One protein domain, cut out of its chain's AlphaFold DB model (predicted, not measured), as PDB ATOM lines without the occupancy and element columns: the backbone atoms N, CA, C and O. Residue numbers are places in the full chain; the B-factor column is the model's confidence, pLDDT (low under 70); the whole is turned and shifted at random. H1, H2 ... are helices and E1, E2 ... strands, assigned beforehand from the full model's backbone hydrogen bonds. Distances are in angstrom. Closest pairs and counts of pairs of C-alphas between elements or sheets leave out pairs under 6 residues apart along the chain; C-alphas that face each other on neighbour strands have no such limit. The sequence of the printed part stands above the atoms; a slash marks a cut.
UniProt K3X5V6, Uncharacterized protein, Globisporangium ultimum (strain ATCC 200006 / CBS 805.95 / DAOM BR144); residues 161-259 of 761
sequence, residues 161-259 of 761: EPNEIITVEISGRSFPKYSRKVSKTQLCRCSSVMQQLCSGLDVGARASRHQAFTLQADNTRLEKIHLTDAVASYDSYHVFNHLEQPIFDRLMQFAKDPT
ATOM      1  N   GLU A 161     177.514 204.237 129.695       67.62
ATOM      2  CA  GLU A 161     176.519 204.696 130.681       67.62
ATOM      3  C   GLU A 161     176.820 206.116 131.212       67.62
ATOM      4  O   GLU A 161     177.986 206.497 131.350       67.62
ATOM      5  N   PRO A 162     175.790 206.920 131.559       65.81
ATOM      6  CA  PRO A 162     175.982 208.280 132.055       65.81
ATOM      7  C   PRO A 162     176.784 208.287 133.364       65.81
ATOM      8  O   PRO A 162     176.395 207.699 134.374       65.81
ATOM      9  N   ASN A 163     177.923 208.978 133.341       70.50
ATOM     10  CA  ASN A 163     178.869 209.012 134.448       70.50
ATOM     11  C   ASN A 163     178.491 210.101 135.470       70.50
ATOM     12  O   ASN A 163     179.049 211.199 135.463       70.50
ATOM     13  N   GLU A 164     177.510 209.817 136.328       81.00
ATOM     14  CA  GLU A 164     177.141 210.707 137.434       81.00
ATOM     15  C   GLU A 164     178.241 210.704 138.510       81.00
ATOM     16  O   GLU A 164     178.637 209.648 139.010       81.00
ATOM     17  N   ILE A 165     178.765 211.883 138.857       84.00
ATOM     18  CA  ILE A 165     179.868 212.031 139.816       84.00
ATOM     19  C   ILE A 165     179.303 212.383 141.191       84.00
ATOM     20  O   ILE A 165     178.646 213.410 141.344       84.00
ATOM     21  N   ILE A 166     179.653 211.588 142.201       85.62
ATOM     22  CA  ILE A 166     179.325 211.831 143.608       85.62
ATOM     23  C   ILE A 166     180.587 212.153 144.417       85.62
ATOM     24  O   ILE A 166     181.693 211.703 144.099       85.62
ATOM     25  N   THR A 167     180.443 212.971 145.461       86.94
ATOM     26  CA  THR A 167     181.549 213.272 146.383       86.94
ATOM     27  C   THR A 167     181.471 212.356 147.600       86.94
ATOM     28  O   THR A 167     180.455 212.326 148.291       86.94
ATOM     29  N   VAL A 168     182.556 211.636 147.878       86.31
ATOM     30  CA  VAL A 168     182.713 210.765 149.046       86.31
ATOM     31  C   VAL A 168     183.657 211.444 150.038       86.31
ATOM     32  O   VAL A 168     184.811 211.720 149.708       86.31
ATOM     33  N   GLU A 169     183.172 211.744 151.241       87.44
ATOM     34  CA  GLU A 169     183.960 212.285 152.351       87.44
ATOM     35  C   GLU A 169     184.307 211.163 153.334       87.44
ATOM     36  O   GLU A 169     183.416 210.584 153.951       87.44
ATOM     37  N   ILE A 170     185.598 210.888 153.514       88.81
ATOM     38  CA  ILE A 170     186.102 209.770 154.317       88.81
ATOM     39  C   ILE A 170     186.837 210.321 155.533       88.81
ATOM     40  O   ILE A 170     187.683 211.209 155.414       88.81
ATOM     41  N   SER A 171     186.504 209.809 156.711       86.56
ATOM     42  CA  SER A 171     187.119 210.189 157.983       86.56
ATOM     43  C   SER A 171     187.439 208.952 158.811       86.56
ATOM     44  O   SER A 171     186.737 207.951 158.710       86.56
ATOM     45  N   GLY A 172     188.478 209.015 159.637       82.69
ATOM     46  CA  GLY A 172     188.766 207.939 160.573       82.69
ATOM     47  C   GLY A 172     189.458 208.417 161.839       82.69
ATOM     48  O   GLY A 172     189.917 209.557 161.920       82.69
ATOM     49  N   ARG A 173     189.528 207.541 162.841       81.31
ATOM     50  CA  ARG A 173     190.168 207.809 164.143       81.31
ATOM     51  C   ARG A 173     191.686 207.945 164.034       81.31
ATOM     52  O   ARG A 173     192.305 208.613 164.857       81.31
ATOM     53  N   SER A 174     192.281 207.289 163.043       82.00
ATOM     54  CA  SER A 174     193.724 207.048 162.919       82.00
ATOM     55  C   SER A 174     194.356 207.647 161.658       82.00
ATOM     56  O   SER A 174     195.563 207.506 161.467       82.00
ATOM     57  N   PHE A 175     193.577 208.316 160.801       85.25
ATOM     58  CA  PHE A 175     194.052 208.927 159.555       85.25
ATOM     59  C   PHE A 175     193.295 210.236 159.242       85.25
ATOM     60  O   PHE A 175     192.166 210.425 159.703       85.25
ATOM     61  N   PRO A 176     193.896 211.179 158.487       86.06
ATOM     62  CA  PRO A 176     193.288 212.483 158.226       86.06
ATOM     63  C   PRO A 176     192.043 212.379 157.337       86.06
ATOM     64  O   PRO A 176     191.992 211.570 156.412       86.06
ATOM     65  N   LYS A 177     191.054 213.254 157.575       89.50
ATOM     66  CA  LYS A 177     189.860 213.369 156.724       89.50
ATOM     67  C   LYS A 177     190.259 213.753 155.295       89.50
ATOM     68  O   LYS A 177     191.015 214.704 155.101       89.50
ATOM     69  N   TYR A 178     189.691 213.072 154.304       92.38
ATOM     70  CA  TYR A 178     189.899 213.368 152.886       92.38
ATOM     71  C   TYR A 178     188.599 213.230 152.083       92.38
ATOM     72  O   TYR A 178     187.609 212.669 152.551       92.38
ATOM     73  N   SER A 179     188.577 213.782 150.870       88.56
ATOM     74  CA  SER A 179     187.420 213.709 149.970       88.56
ATOM     75  C   SER A 179     187.822 213.236 148.578       88.56
ATOM     76  O   SER A 179     188.858 213.659 148.052       88.56
ATOM     77  N   ARG A 180     186.981 212.412 147.954       87.56
ATOM     78  CA  ARG A 180     187.171 211.898 146.594       87.56
ATOM     79  C   ARG A 180     185.918 212.094 145.755       87.56
ATOM     80  O   ARG A 180     184.808 211.874 146.223       87.56
ATOM     81  N   LYS A 181     186.107 212.503 144.500       86.25
ATOM     82  CA  LYS A 181     185.042 212.522 143.492       86.25
ATOM     83  C   LYS A 181     185.097 211.208 142.733       86.25
ATOM     84  O   LYS A 181     186.139 210.889 142.163       86.25
ATOM     85  N   VAL A 182     184.008 210.455 142.756       86.62
ATOM     86  CA  VAL A 182     183.937 209.116 142.166       86.62
ATOM     87  C   VAL A 182     182.673 208.975 141.335       86.62
ATOM     88  O   VAL A 182     181.697 209.693 141.538       86.62
ATOM     89  N   SER A 183     182.698 208.047 140.389       86.31
ATOM     90  CA  SER A 183     181.513 207.685 139.623       86.31
ATOM     91  C   SER A 183     180.527 206.919 140.506       86.31
ATOM     92  O   SER A 183     180.881 205.892 141.093       86.31
ATOM     93  N   LYS A 184     179.283 207.404 140.583       83.44
ATOM     94  CA  LYS A 184     178.189 206.760 141.321       83.44
ATOM     95  C   LYS A 184     177.891 205.371 140.755       83.44
ATOM     96  O   LYS A 184     177.720 204.427 141.523       83.44
ATOM     97  N   THR A 185     177.916 205.219 139.428       82.31
ATOM     98  CA  THR A 185     177.670 203.934 138.755       82.31
ATOM     99  C   THR A 185     178.772 202.918 139.058       82.31
ATOM    100  O   THR A 185     178.466 201.788 139.430       82.31
ATOM    101  N   GLN A 186     180.049 203.313 139.000       84.19
ATOM    102  CA  GLN A 186     181.175 202.426 139.339       84.19
ATOM    103  C   GLN A 186     181.138 201.976 140.806       84.19
ATOM    104  O   GLN A 186     181.348 200.797 141.097       84.19
ATOM    105  N   LEU A 187     180.819 202.893 141.727       82.00
ATOM    106  CA  LEU A 187     180.729 202.598 143.159       82.00
ATOM    107  C   LEU A 187     179.582 201.616 143.468       82.00
ATOM    108  O   LEU A 187     179.791 200.633 144.179       82.00
ATOM    109  N   CYS A 188     178.399 201.832 142.881       81.50
ATOM    110  CA  CYS A 188     177.238 200.950 143.058       81.50
ATOM    111  C   CYS A 188     177.445 199.561 142.438       81.50
ATOM    112  O   CYS A 188     176.958 198.575 142.976       81.50
ATOM    113  N   ARG A 189     178.185 199.454 141.325       77.44
ATOM    114  CA  ARG A 189     178.505 198.155 140.701       77.44
ATOM    115  C   ARG A 189     179.382 197.276 141.594       77.44
ATOM    116  O   ARG A 189     179.312 196.053 141.507       77.44
ATOM    117  N   CYS A 190     180.223 197.891 142.425       80.12
ATOM    118  CA  CYS A 190     181.189 197.163 143.242       80.12
ATOM    119  C   CYS A 190     180.667 196.787 144.622       80.12
ATOM    120  O   CYS A 190     181.170 195.819 145.177       80.12
ATOM    121  N   SER A 191     179.694 197.520 145.170       82.81
ATOM    122  CA  SER A 191     179.188 197.324 146.530       82.81
ATOM    123  C   SER A 191     177.662 197.302 146.553       82.81
ATOM    124  O   SER A 191     177.004 198.274 146.173       82.81
ATOM    125  N   SER A 192     177.108 196.201 147.066       79.12
ATOM    126  CA  SER A 192     175.663 196.038 147.271       79.12
ATOM    127  C   SER A 192     175.123 197.076 148.268       79.12
ATOM    128  O   SER A 192     174.009 197.573 148.109       79.12
ATOM    129  N   VAL A 193     175.939 197.448 149.259       78.75
ATOM    130  CA  VAL A 193     175.633 198.445 150.293       78.75
ATOM    131  C   VAL A 193     175.516 199.831 149.678       78.75
ATOM    132  O   VAL A 193     174.540 200.532 149.929       78.75
ATOM    133  N   MET A 194     176.463 200.208 148.815       78.75
ATOM    134  CA  MET A 194     176.416 201.488 148.100       78.75
ATOM    135  C   MET A 194     175.239 201.544 147.129       78.75
ATOM    136  O   MET A 194     174.557 202.562 147.054       78.75
ATOM    137  N   GLN A 195     174.947 200.437 146.438       80.94
ATOM    138  CA  GLN A 195     173.772 200.337 145.577       80.94
ATOM    139  C   GLN A 195     172.471 200.527 146.371       80.94
ATOM    140  O   GLN A 195     171.597 201.278 145.942       80.94
ATOM    141  N   GLN A 196     172.347 199.883 147.536       76.50
ATOM    142  CA  GLN A 196     171.185 200.029 148.416       76.50
ATOM    143  C   GLN A 196     171.047 201.472 148.913       76.50
ATOM    144  O   GLN A 196     169.971 202.050 148.763       76.50
ATOM    145  N   LEU A 197     172.141 202.075 149.394       74.88
ATOM    146  CA  LEU A 197     172.190 203.469 149.847       74.88
ATOM    147  C   LEU A 197     171.772 204.457 148.753       74.88
ATOM    148  O   LEU A 197     170.992 205.360 149.023       74.88
ATOM    149  N   CYS A 198     172.242 204.276 147.518       73.69
ATOM    150  CA  CYS A 198     171.896 205.150 146.394       73.69
ATOM    151  C   CYS A 198     170.499 204.892 145.800       73.69
ATOM    152  O   CYS A 198     170.030 205.708 145.014       73.69
ATOM    153  N   SER A 199     169.851 203.767 146.127       69.81
ATOM    154  CA  SER A 199     168.522 203.395 145.604       69.81
ATOM    155  C   SER A 199     167.347 203.791 146.509       69.81
ATOM    156  O   SER A 199     166.198 203.628 146.105       69.81
ATOM    157  N   GLY A 200     167.613 204.289 147.723       61.66
ATOM    158  CA  GLY A 200     166.580 204.761 148.653       61.66
ATOM    159  C   GLY A 200     165.641 203.675 149.206       61.66
ATOM    160  O   GLY A 200     164.588 204.004 149.748       61.66
ATOM    161  N   LEU A 201     165.978 202.384 149.075       50.44
ATOM    162  CA  LEU A 201     165.184 201.287 149.642       50.44
ATOM    163  C   LEU A 201     165.293 201.270 151.179       50.44
ATOM    164  O   LEU A 201     166.387 201.231 151.739       50.44
ATOM    165  N   ASP A 202     164.132 201.285 151.836       46.22
ATOM    166  CA  ASP A 202     163.923 201.534 153.264       46.22
ATOM    167  C   ASP A 202     164.856 200.779 154.240       46.22
ATOM    168  O   ASP A 202     165.067 199.564 154.188       46.22
ATOM    169  N   VAL A 203     165.333 201.551 155.215       47.69
ATOM    170  CA  VAL A 203     166.441 201.359 156.172       47.69
ATOM    171  C   VAL A 203     166.156 200.329 157.294       47.69
ATOM    172  O   VAL A 203     166.872 200.237 158.288       47.69
ATOM    173  N   GLY A 204     165.143 199.474 157.162       40.59
ATOM    174  CA  GLY A 204     164.549 198.777 158.314       40.59
ATOM    175  C   GLY A 204     165.308 197.592 158.938       40.59
ATOM    176  O   GLY A 204     165.031 197.258 160.087       40.59
ATOM    177  N   ALA A 205     166.240 196.922 158.242       39.97
ATOM    178  CA  ALA A 205     166.851 195.698 158.804       39.97
ATOM    179  C   ALA A 205     168.284 195.344 158.362       39.97
ATOM    180  O   ALA A 205     168.962 194.624 159.093       39.97
ATOM    181  N   ARG A 206     168.769 195.819 157.200       39.97
ATOM    182  CA  ARG A 206     170.146 195.548 156.717       39.97
ATOM    183  C   ARG A 206     171.082 196.758 156.778       39.97
ATOM    184  O   ARG A 206     172.252 196.577 157.100       39.97
ATOM    185  N   ALA A 207     170.570 197.978 156.600       42.22
ATOM    186  CA  ALA A 207     171.343 199.213 156.790       42.22
ATOM    187  C   ALA A 207     171.838 199.401 158.245       42.22
ATOM    188  O   ALA A 207     172.830 200.081 158.491       42.22
ATOM    189  N   SER A 208     171.205 198.734 159.218       45.00
ATOM    190  CA  SER A 208     171.566 198.771 160.644       45.00
ATOM    191  C   SER A 208     172.932 198.152 160.977       45.00
ATOM    192  O   SER A 208     173.487 198.465 162.031       45.00
ATOM    193  N   ARG A 209     173.502 197.306 160.101       50.72
ATOM    194  CA  ARG A 209     174.859 196.753 160.281       50.72
ATOM    195  C   ARG A 209     175.969 197.733 159.910       50.72
ATOM    196  O   ARG A 209     177.101 197.547 160.345       50.72
ATOM    197  N   HIS A 210     175.669 198.755 159.117       60.16
ATOM    198  CA  HIS A 210     176.664 199.576 158.435       60.16
ATOM    199  C   HIS A 210     176.473 201.049 158.806       60.16
ATOM    200  O   HIS A 210     176.341 201.923 157.958       60.16
ATOM    201  N   GLN A 211     176.482 201.322 160.116       62.38
ATOM    202  CA  GLN A 211     176.370 202.671 160.695       62.38
ATOM    203  C   GLN A 211     177.503 203.627 160.242       62.38
ATOM    204  O   GLN A 211     177.435 204.831 160.466       62.38
ATOM    205  N   ALA A 212     178.539 203.079 159.605       69.06
ATOM    206  CA  ALA A 212     179.697 203.753 159.028       69.06
ATOM    207  C   ALA A 212     179.434 204.491 157.710       69.06
ATOM    208  O   ALA A 212     180.270 205.295 157.293       69.06
ATOM    209  N   PHE A 213     178.290 204.239 157.066       76.38
ATOM    210  CA  PHE A 213     177.982 204.711 155.720       76.38
ATOM    211  C   PHE A 213     176.699 205.536 155.742       76.38
ATOM    212  O   PHE A 213     175.625 205.021 156.048       76.38
ATOM    213  N   THR A 214     176.795 206.824 155.414       76.25
ATOM    214  CA  THR A 214     175.625 207.714 155.400       76.25
ATOM    215  C   THR A 214     175.551 208.504 154.101       76.25
ATOM    216  O   THR A 214     176.547 209.062 153.643       76.25
ATOM    217  N   LEU A 215     174.362 208.547 153.496       75.88
ATOM    218  CA  LEU A 215     174.069 209.416 152.361       75.88
ATOM    219  C   LEU A 215     173.510 210.739 152.893       75.88
ATOM    220  O   LEU A 215     172.503 210.761 153.601       75.88
ATOM    221  N   GLN A 216     174.176 211.843 152.576       71.50
ATOM    222  CA  GLN A 216     173.724 213.192 152.893       71.50
ATOM    223  C   GLN A 216     173.081 213.834 151.662       71.50
ATOM    224  O   GLN A 216     173.645 213.798 150.568       71.50
ATOM    225  N   ALA A 217     171.931 214.477 151.891       60.91
ATOM    226  CA  ALA A 217     171.159 215.221 150.897       60.91
ATOM    227  C   ALA A 217     170.680 214.365 149.702       60.91
ATOM    228  O   ALA A 217     170.937 214.700 148.544       60.91
ATOM    229  N   ASP A 218     169.970 213.277 150.017       59.72
ATOM    230  CA  ASP A 218     169.354 212.348 149.060       59.72
ATOM    231  C   ASP A 218     168.504 213.073 147.993       59.72
ATOM    232  O   ASP A 218     167.727 213.976 148.321       59.72
ATOM    233  N   ASN A 219     168.671 212.701 146.719       58.62
ATOM    234  CA  ASN A 219     168.000 213.278 145.546       58.62
ATOM    235  C   ASN A 219     168.215 214.791 145.328       58.62
ATOM    236  O   ASN A 219     167.381 215.473 144.722       58.62
ATOM    237  N   THR A 220     169.338 215.350 145.794       60.81
ATOM    238  CA  THR A 220     169.705 216.757 145.547       60.81
ATOM    239  C   THR A 220     170.960 216.883 144.680       60.81
ATOM    240  O   THR A 220     171.799 215.992 144.622       60.81
ATOM    241  N   ARG A 221     171.181 218.051 144.053       57.16
ATOM    242  CA  ARG A 221     172.427 218.351 143.303       57.16
ATOM    243  C   ARG A 221     173.710 218.327 144.163       57.16
ATOM    244  O   ARG A 221     174.791 218.595 143.644       57.16
ATOM    245  N   LEU A 222     173.587 218.083 145.469       61.19
ATOM    246  CA  LEU A 222     174.658 218.074 146.464       61.19
ATOM    247  C   LEU A 222     174.734 216.725 147.199       61.19
ATOM    248  O   LEU A 222     175.147 216.697 148.357       61.19
ATOM    249  N   GLU A 223     174.348 215.625 146.544       74.38
ATOM    250  CA  GLU A 223     174.529 214.277 147.086       74.38
ATOM    251  C   GLU A 223     175.989 214.041 147.510       74.38
ATOM    252  O   GLU A 223     176.942 214.230 146.740       74.38
ATOM    253  N   LYS A 224     176.161 213.627 148.767       81.12
ATOM    254  CA  LYS A 224     177.458 213.281 149.349       81.12
ATOM    255  C   LYS A 224     177.356 211.992 150.143       81.12
ATOM    256  O   LYS A 224     176.432 211.827 150.932       81.12
ATOM    257  N   ILE A 225     178.341 211.113 149.996       83.88
ATOM    258  CA  ILE A 225     178.470 209.915 150.835       83.88
ATOM    259  C   ILE A 225     179.511 210.200 151.911       83.88
ATOM    260  O   ILE A 225     180.617 210.637 151.599       83.88
ATOM    261  N   HIS A 226     179.179 209.941 153.171       83.94
ATOM    262  CA  HIS A 226     180.113 210.041 154.281       83.94
ATOM    263  C   HIS A 226     180.481 208.653 154.811       83.94
ATOM    264  O   HIS A 226     179.594 207.867 155.154       83.94
ATOM    265  N   LEU A 227     181.789 208.377 154.859       85.88
ATOM    266  CA  LEU A 227     182.388 207.132 155.344       85.88
ATOM    267  C   LEU A 227     183.181 207.409 156.616       85.88
ATOM    268  O   LEU A 227     184.049 208.293 156.625       85.88
ATOM    269  N   THR A 228     182.904 206.667 157.685       84.69
ATOM    270  CA  THR A 228     183.630 206.843 158.942       84.69
ATOM    271  C   THR A 228     183.816 205.557 159.734       84.69
ATOM    272  O   THR A 228     182.885 204.774 159.881       84.69
ATOM    273  N   ASP A 229     185.018 205.359 160.283       81.62
ATOM    274  CA  ASP A 229     185.286 204.300 161.267       81.62
ATOM    275  C   ASP A 229     184.926 204.716 162.710       81.62
ATOM    276  O   ASP A 229     185.035 203.926 163.651       81.62
ATOM    277  N   ALA A 230     184.463 205.956 162.910       78.81
ATOM    278  CA  ALA A 230     184.148 206.516 164.217       78.81
ATOM    279  C   ALA A 230     182.753 206.105 164.710       78.81
ATOM    280  O   ALA A 230     181.960 206.943 165.135       78.81
ATOM    281  N   VAL A 231     182.457 204.804 164.665       78.44
ATOM    282  CA  VAL A 231     181.114 204.275 164.925       78.44
ATOM    283  C   VAL A 231     181.143 203.108 165.898       78.44
ATOM    284  O   VAL A 231     182.097 202.334 165.915       78.44
ATOM    285  N   ALA A 232     180.079 202.968 166.693       75.44
ATOM    286  CA  ALA A 232     179.982 201.974 167.763       75.44
ATOM    287  C   ALA A 232     180.181 200.527 167.273       75.44
ATOM    288  O   ALA A 232     180.695 199.682 168.003       75.44
ATOM    289  N   SER A 233     179.830 200.241 166.014       73.12
ATOM    290  CA  SER A 233     180.066 198.942 165.378       73.12
ATOM    291  C   SER A 233     181.547 198.556 165.322       73.12
ATOM    292  O   SER A 233     181.859 197.371 165.414       73.12
ATOM    293  N   TYR A 234     182.460 199.526 165.214       78.88
ATOM    294  CA  TYR A 234     183.901 199.279 165.143       78.88
ATOM    295  C   TYR A 234     184.606 199.279 166.501       78.88
ATOM    296  O   TYR A 234     185.750 198.844 166.572       78.88
ATOM    297  N   ASP A 235     183.944 199.676 167.593       75.88
ATOM    298  CA  ASP A 235     184.565 199.715 168.929       75.88
ATOM    299  C   ASP A 235     185.008 198.331 169.429       75.88
ATOM    300  O   ASP A 235     185.924 198.215 170.242       75.88
ATOM    301  N   SER A 236     184.375 197.267 168.925       72.81
ATOM    302  CA  SER A 236     184.688 195.875 169.275       72.81
ATOM    303  C   SER A 236     185.772 195.226 168.400       72.81
ATOM    304  O   SER A 236     186.167 194.082 168.657       72.81
ATOM    305  N   TYR A 237     186.267 195.938 167.382       74.88
ATOM    306  CA  TYR A 237     187.197 195.423 166.379       74.88
ATOM    307  C   TYR A 237     188.457 196.286 166.284       74.88
ATOM    308  O   TYR A 237     188.423 197.505 166.436       74.88
ATOM    309  N   HIS A 238     189.594 195.663 165.975       72.75
ATOM    310  CA  HIS A 238     190.770 196.423 165.565       72.75
ATOM    311  C   HIS A 238     190.579 196.897 164.124       72.75
ATOM    312  O   HIS A 238     190.632 196.104 163.186       72.75
ATOM    313  N   VAL A 239     190.350 198.197 163.963       73.50
ATOM    314  CA  VAL A 239     190.258 198.847 162.655       73.50
ATOM    315  C   VAL A 239     191.673 198.976 162.090       73.50
ATOM    316  O   VAL A 239     192.484 199.752 162.588       73.50
ATOM    317  N   PHE A 240     192.001 198.195 161.060       83.94
ATOM    318  CA  PHE A 240     193.326 198.190 160.419       83.94
ATOM    319  C   PHE A 240     193.471 199.298 159.360       83.94
ATOM    320  O   PHE A 240     194.071 199.083 158.310       83.94
ATOM    321  N   ASN A 241     192.904 200.481 159.618       86.25
ATOM    322  CA  ASN A 241     192.889 201.633 158.708       86.25
ATOM    323  C   ASN A 241     192.421 201.276 157.286       86.25
ATOM    324  O   ASN A 241     192.955 201.785 156.305       86.25
ATOM    325  N   HIS A 242     191.434 200.391 157.140       86.94
ATOM    326  CA  HIS A 242     190.984 199.906 155.829       86.94
ATOM    327  C   HIS A 242     190.296 200.982 154.969       86.94
ATOM    328  O   HIS A 242     190.122 200.784 153.771       86.94
ATOM    329  N   LEU A 243     189.967 202.137 155.558       88.19
ATOM    330  CA  LEU A 243     189.436 203.331 154.889       88.19
ATOM    331  C   LEU A 243     190.519 204.356 154.490       88.19
ATOM    332  O   LEU A 243     190.191 205.457 154.049       88.19
ATOM    333  N   GLU A 244     191.807 204.043 154.647       88.31
ATOM    334  CA  GLU A 244     192.896 204.953 154.278       88.31
ATOM    335  C   GLU A 244     192.917 205.239 152.764       88.31
ATOM    336  O   GLU A 244     192.562 204.392 151.938       88.31
ATOM    337  N   GLN A 245     193.373 206.437 152.387       88.75
ATOM    338  CA  GLN A 245     193.348 206.929 151.005       88.75
ATOM    339  C   GLN A 245     193.927 205.943 149.964       88.75
ATOM    340  O   GLN A 245     193.261 205.728 148.950       88.75
ATOM    341  N   PRO A 246     195.091 205.287 150.171       89.31
ATOM    342  CA  PRO A 246     195.641 204.348 149.188       89.31
ATOM    343  C   PRO A 246     194.763 203.112 148.952       89.31
ATOM    344  O   PRO A 246     194.766 202.554 147.857       89.31
ATOM    345  N   ILE A 247     194.014 202.675 149.968       89.88
ATOM    346  CA  ILE A 247     193.154 201.486 149.899       89.88
ATOM    347  C   ILE A 247     191.867 201.837 149.155       89.88
ATOM    348  O   ILE A 247     191.458 201.120 148.242       89.88
ATOM    349  N   PHE A 248     191.276 202.988 149.485       88.69
ATOM    350  CA  PHE A 248     190.097 203.485 148.786       88.69
ATOM    351  C   PHE A 248     190.391 203.803 147.311       88.69
ATOM    352  O   PHE A 248     189.604 203.458 146.432       88.69
ATOM    353  N   ASP A 249     191.557 204.384 147.007       88.69
ATOM    354  CA  ASP A 249     191.967 204.655 145.625       88.69
ATOM    355  C   ASP A 249     192.090 203.348 144.803       88.69
ATOM    356  O   ASP A 249     191.759 203.336 143.617       88.69
ATOM    357  N   ARG A 250     192.473 202.220 145.422       89.69
ATOM    358  CA  ARG A 250     192.527 200.896 144.766       89.69
ATOM    359  C   ARG A 250     191.165 200.255 144.558       89.69
ATOM    360  O   ARG A 250     190.935 199.697 143.488       89.69
ATOM    361  N   LEU A 251     190.256 200.380 145.526       89.56
ATOM    362  CA  LEU A 251     188.845 200.034 145.319       89.56
ATOM    363  C   LEU A 251     188.308 200.773 144.087       89.56
ATOM    364  O   LEU A 251     187.667 200.169 143.233       89.56
ATOM    365  N   MET A 252     188.629 202.063 143.955       89.25
ATOM    366  CA  MET A 252     188.194 202.853 142.807       89.25
ATOM    367  C   MET A 252     188.873 202.460 141.495       89.25
ATOM    368  O   MET A 252     188.243 202.546 140.443       89.25
ATOM    369  N   GLN A 253     190.133 202.023 141.523       87.56
ATOM    370  CA  GLN A 253     190.794 201.467 140.340       87.56
ATOM    371  C   GLN A 253     190.142 200.153 139.898       87.56
ATOM    372  O   GLN A 253     189.870 199.999 138.711       87.56
ATOM    373  N   PHE A 254     189.814 199.262 140.839       88.38
ATOM    374  CA  PHE A 254     189.054 198.042 140.557       88.38
ATOM    375  C   PHE A 254     187.654 198.349 140.013       88.38
ATOM    376  O   PHE A 254     187.199 197.713 139.071       88.38
ATOM    377  N   ALA A 255     186.986 199.374 140.545       86.19
ATOM    378  CA  ALA A 255     185.635 199.738 140.127       86.19
ATOM    379  C   ALA A 255     185.517 200.228 138.676       86.19
ATOM    380  O   ALA A 255     184.415 200.252 138.123       86.19
ATOM    381  N   LYS A 256     186.639 200.598 138.045       85.50
ATOM    382  CA  LYS A 256     186.688 200.905 136.610       85.50
ATOM    383  C   LYS A 256     186.531 199.652 135.749       85.50
ATOM    384  O   LYS A 256     185.925 199.744 134.689       85.50
ATOM    385  N   ASP A 257     187.064 198.522 136.210       83.00
ATOM    386  CA  ASP A 257     187.073 197.245 135.498       83.00
ATOM    387  C   ASP A 257     186.978 196.066 136.498       83.00
ATOM    388  O   ASP A 257     187.994 195.492 136.906       83.00
ATOM    389  N   PRO A 258     185.755 195.693 136.928       83.94
ATOM    390  CA  PRO A 258     185.547 194.583 137.857       83.94
ATOM    391  C   PRO A 258     185.721 193.204 137.195       83.94
ATOM    392  O   PRO A 258     185.780 192.183 137.887       83.94
ATOM    393  N   THR A 259     185.780 193.146 135.860       85.25
ATOM    394  CA  THR A 259     185.929 191.923 135.059       85.25
ATOM    395  C   THR A 259     187.385 191.566 134.777       85.25
ATOM    396  O   THR A 259     187.652 190.432 134.374       85.25
TER     397      THR A 259
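This is residues 161 to 259 of the 761 residues of an uncharacterized protein of Globisporangium ultimum (strain ATCC 200006 / CBS 805.95 / DAOM BR144) (UniProt K3X5V6). A twisted wall of four strands, in the order E2, E1, E4, E3, has three helices on one side of it: H3 runs along the edge strand E2, H1 crosses at the end of H3, and H2 sits near E3. The sheet is mixed: E1 and E4 are parallel, the outer pairs antiparallel. The printed part has 99 residues, with E1, E2, H1, H2, E3, E4 and H3 along the chain; the class is mixed, helices and strands, with under half of the residues in named elements. It is compact, with a radius of gyration of the C-alphas of 13.5 A and spans of 40 by 32 by 27 A.

Find C-alpha 165 at (179.868, 212.031, 139.816); E1 runs from there to residue 171, 19.6 A. Beside it are E2, residues 178 to 183, 16.7 A, and E4, residues 224 to 228; E3 is residues 213 to 216. H1 is residues 184 to 190 and H2 residues 192 to 199. H3, residues 245 to 256, ends 17.0 A on at C-alpha 256 (186.688, 200.905, 136.610).

Look first at E1 and E4, where N 169 and O 225 are 2.8 A apart, within hydrogen-bond range. In the hairpin E1 and E2, N 168 and O 180 are 2.8 A apart; in the hairpin E3 and E4, N 216 and O 224 are 2.8 A apart. E2, H1 H2, E3 form a split strand-helix-strand unit, two strands of one sheet that are not neighbours, with helices between them along the chain and E1 and E4 between them in the sheet; its crossover is right-handed. H3 is over E2, along the strands at 1 degrees on the local plane, its height over the sheet 9.5 A. With residues 252 to 256 alone it touches H1, about perpendicular at 90 degrees; the closest C-alphas, of Gln 186 and Ala 255, are 5.3 A apart. H1 and H2 touch only at the corner, Cys 188 to Gln 195 being the closest C-alphas at 4.3 A; both only graze the sheet. In H1, H2 and H3 every O i to N i+4 pair is within hydrogen-bond range.

The C-alphas of Glu 161 and Ser 236, the two farthest apart, are 40.4 A apart. The printed part has no cut; the links H2 to E3 and E4 to H3 are long. Look for pLDDT under 70 at residues 161 to 162, 199 to 212 and 217 to 222.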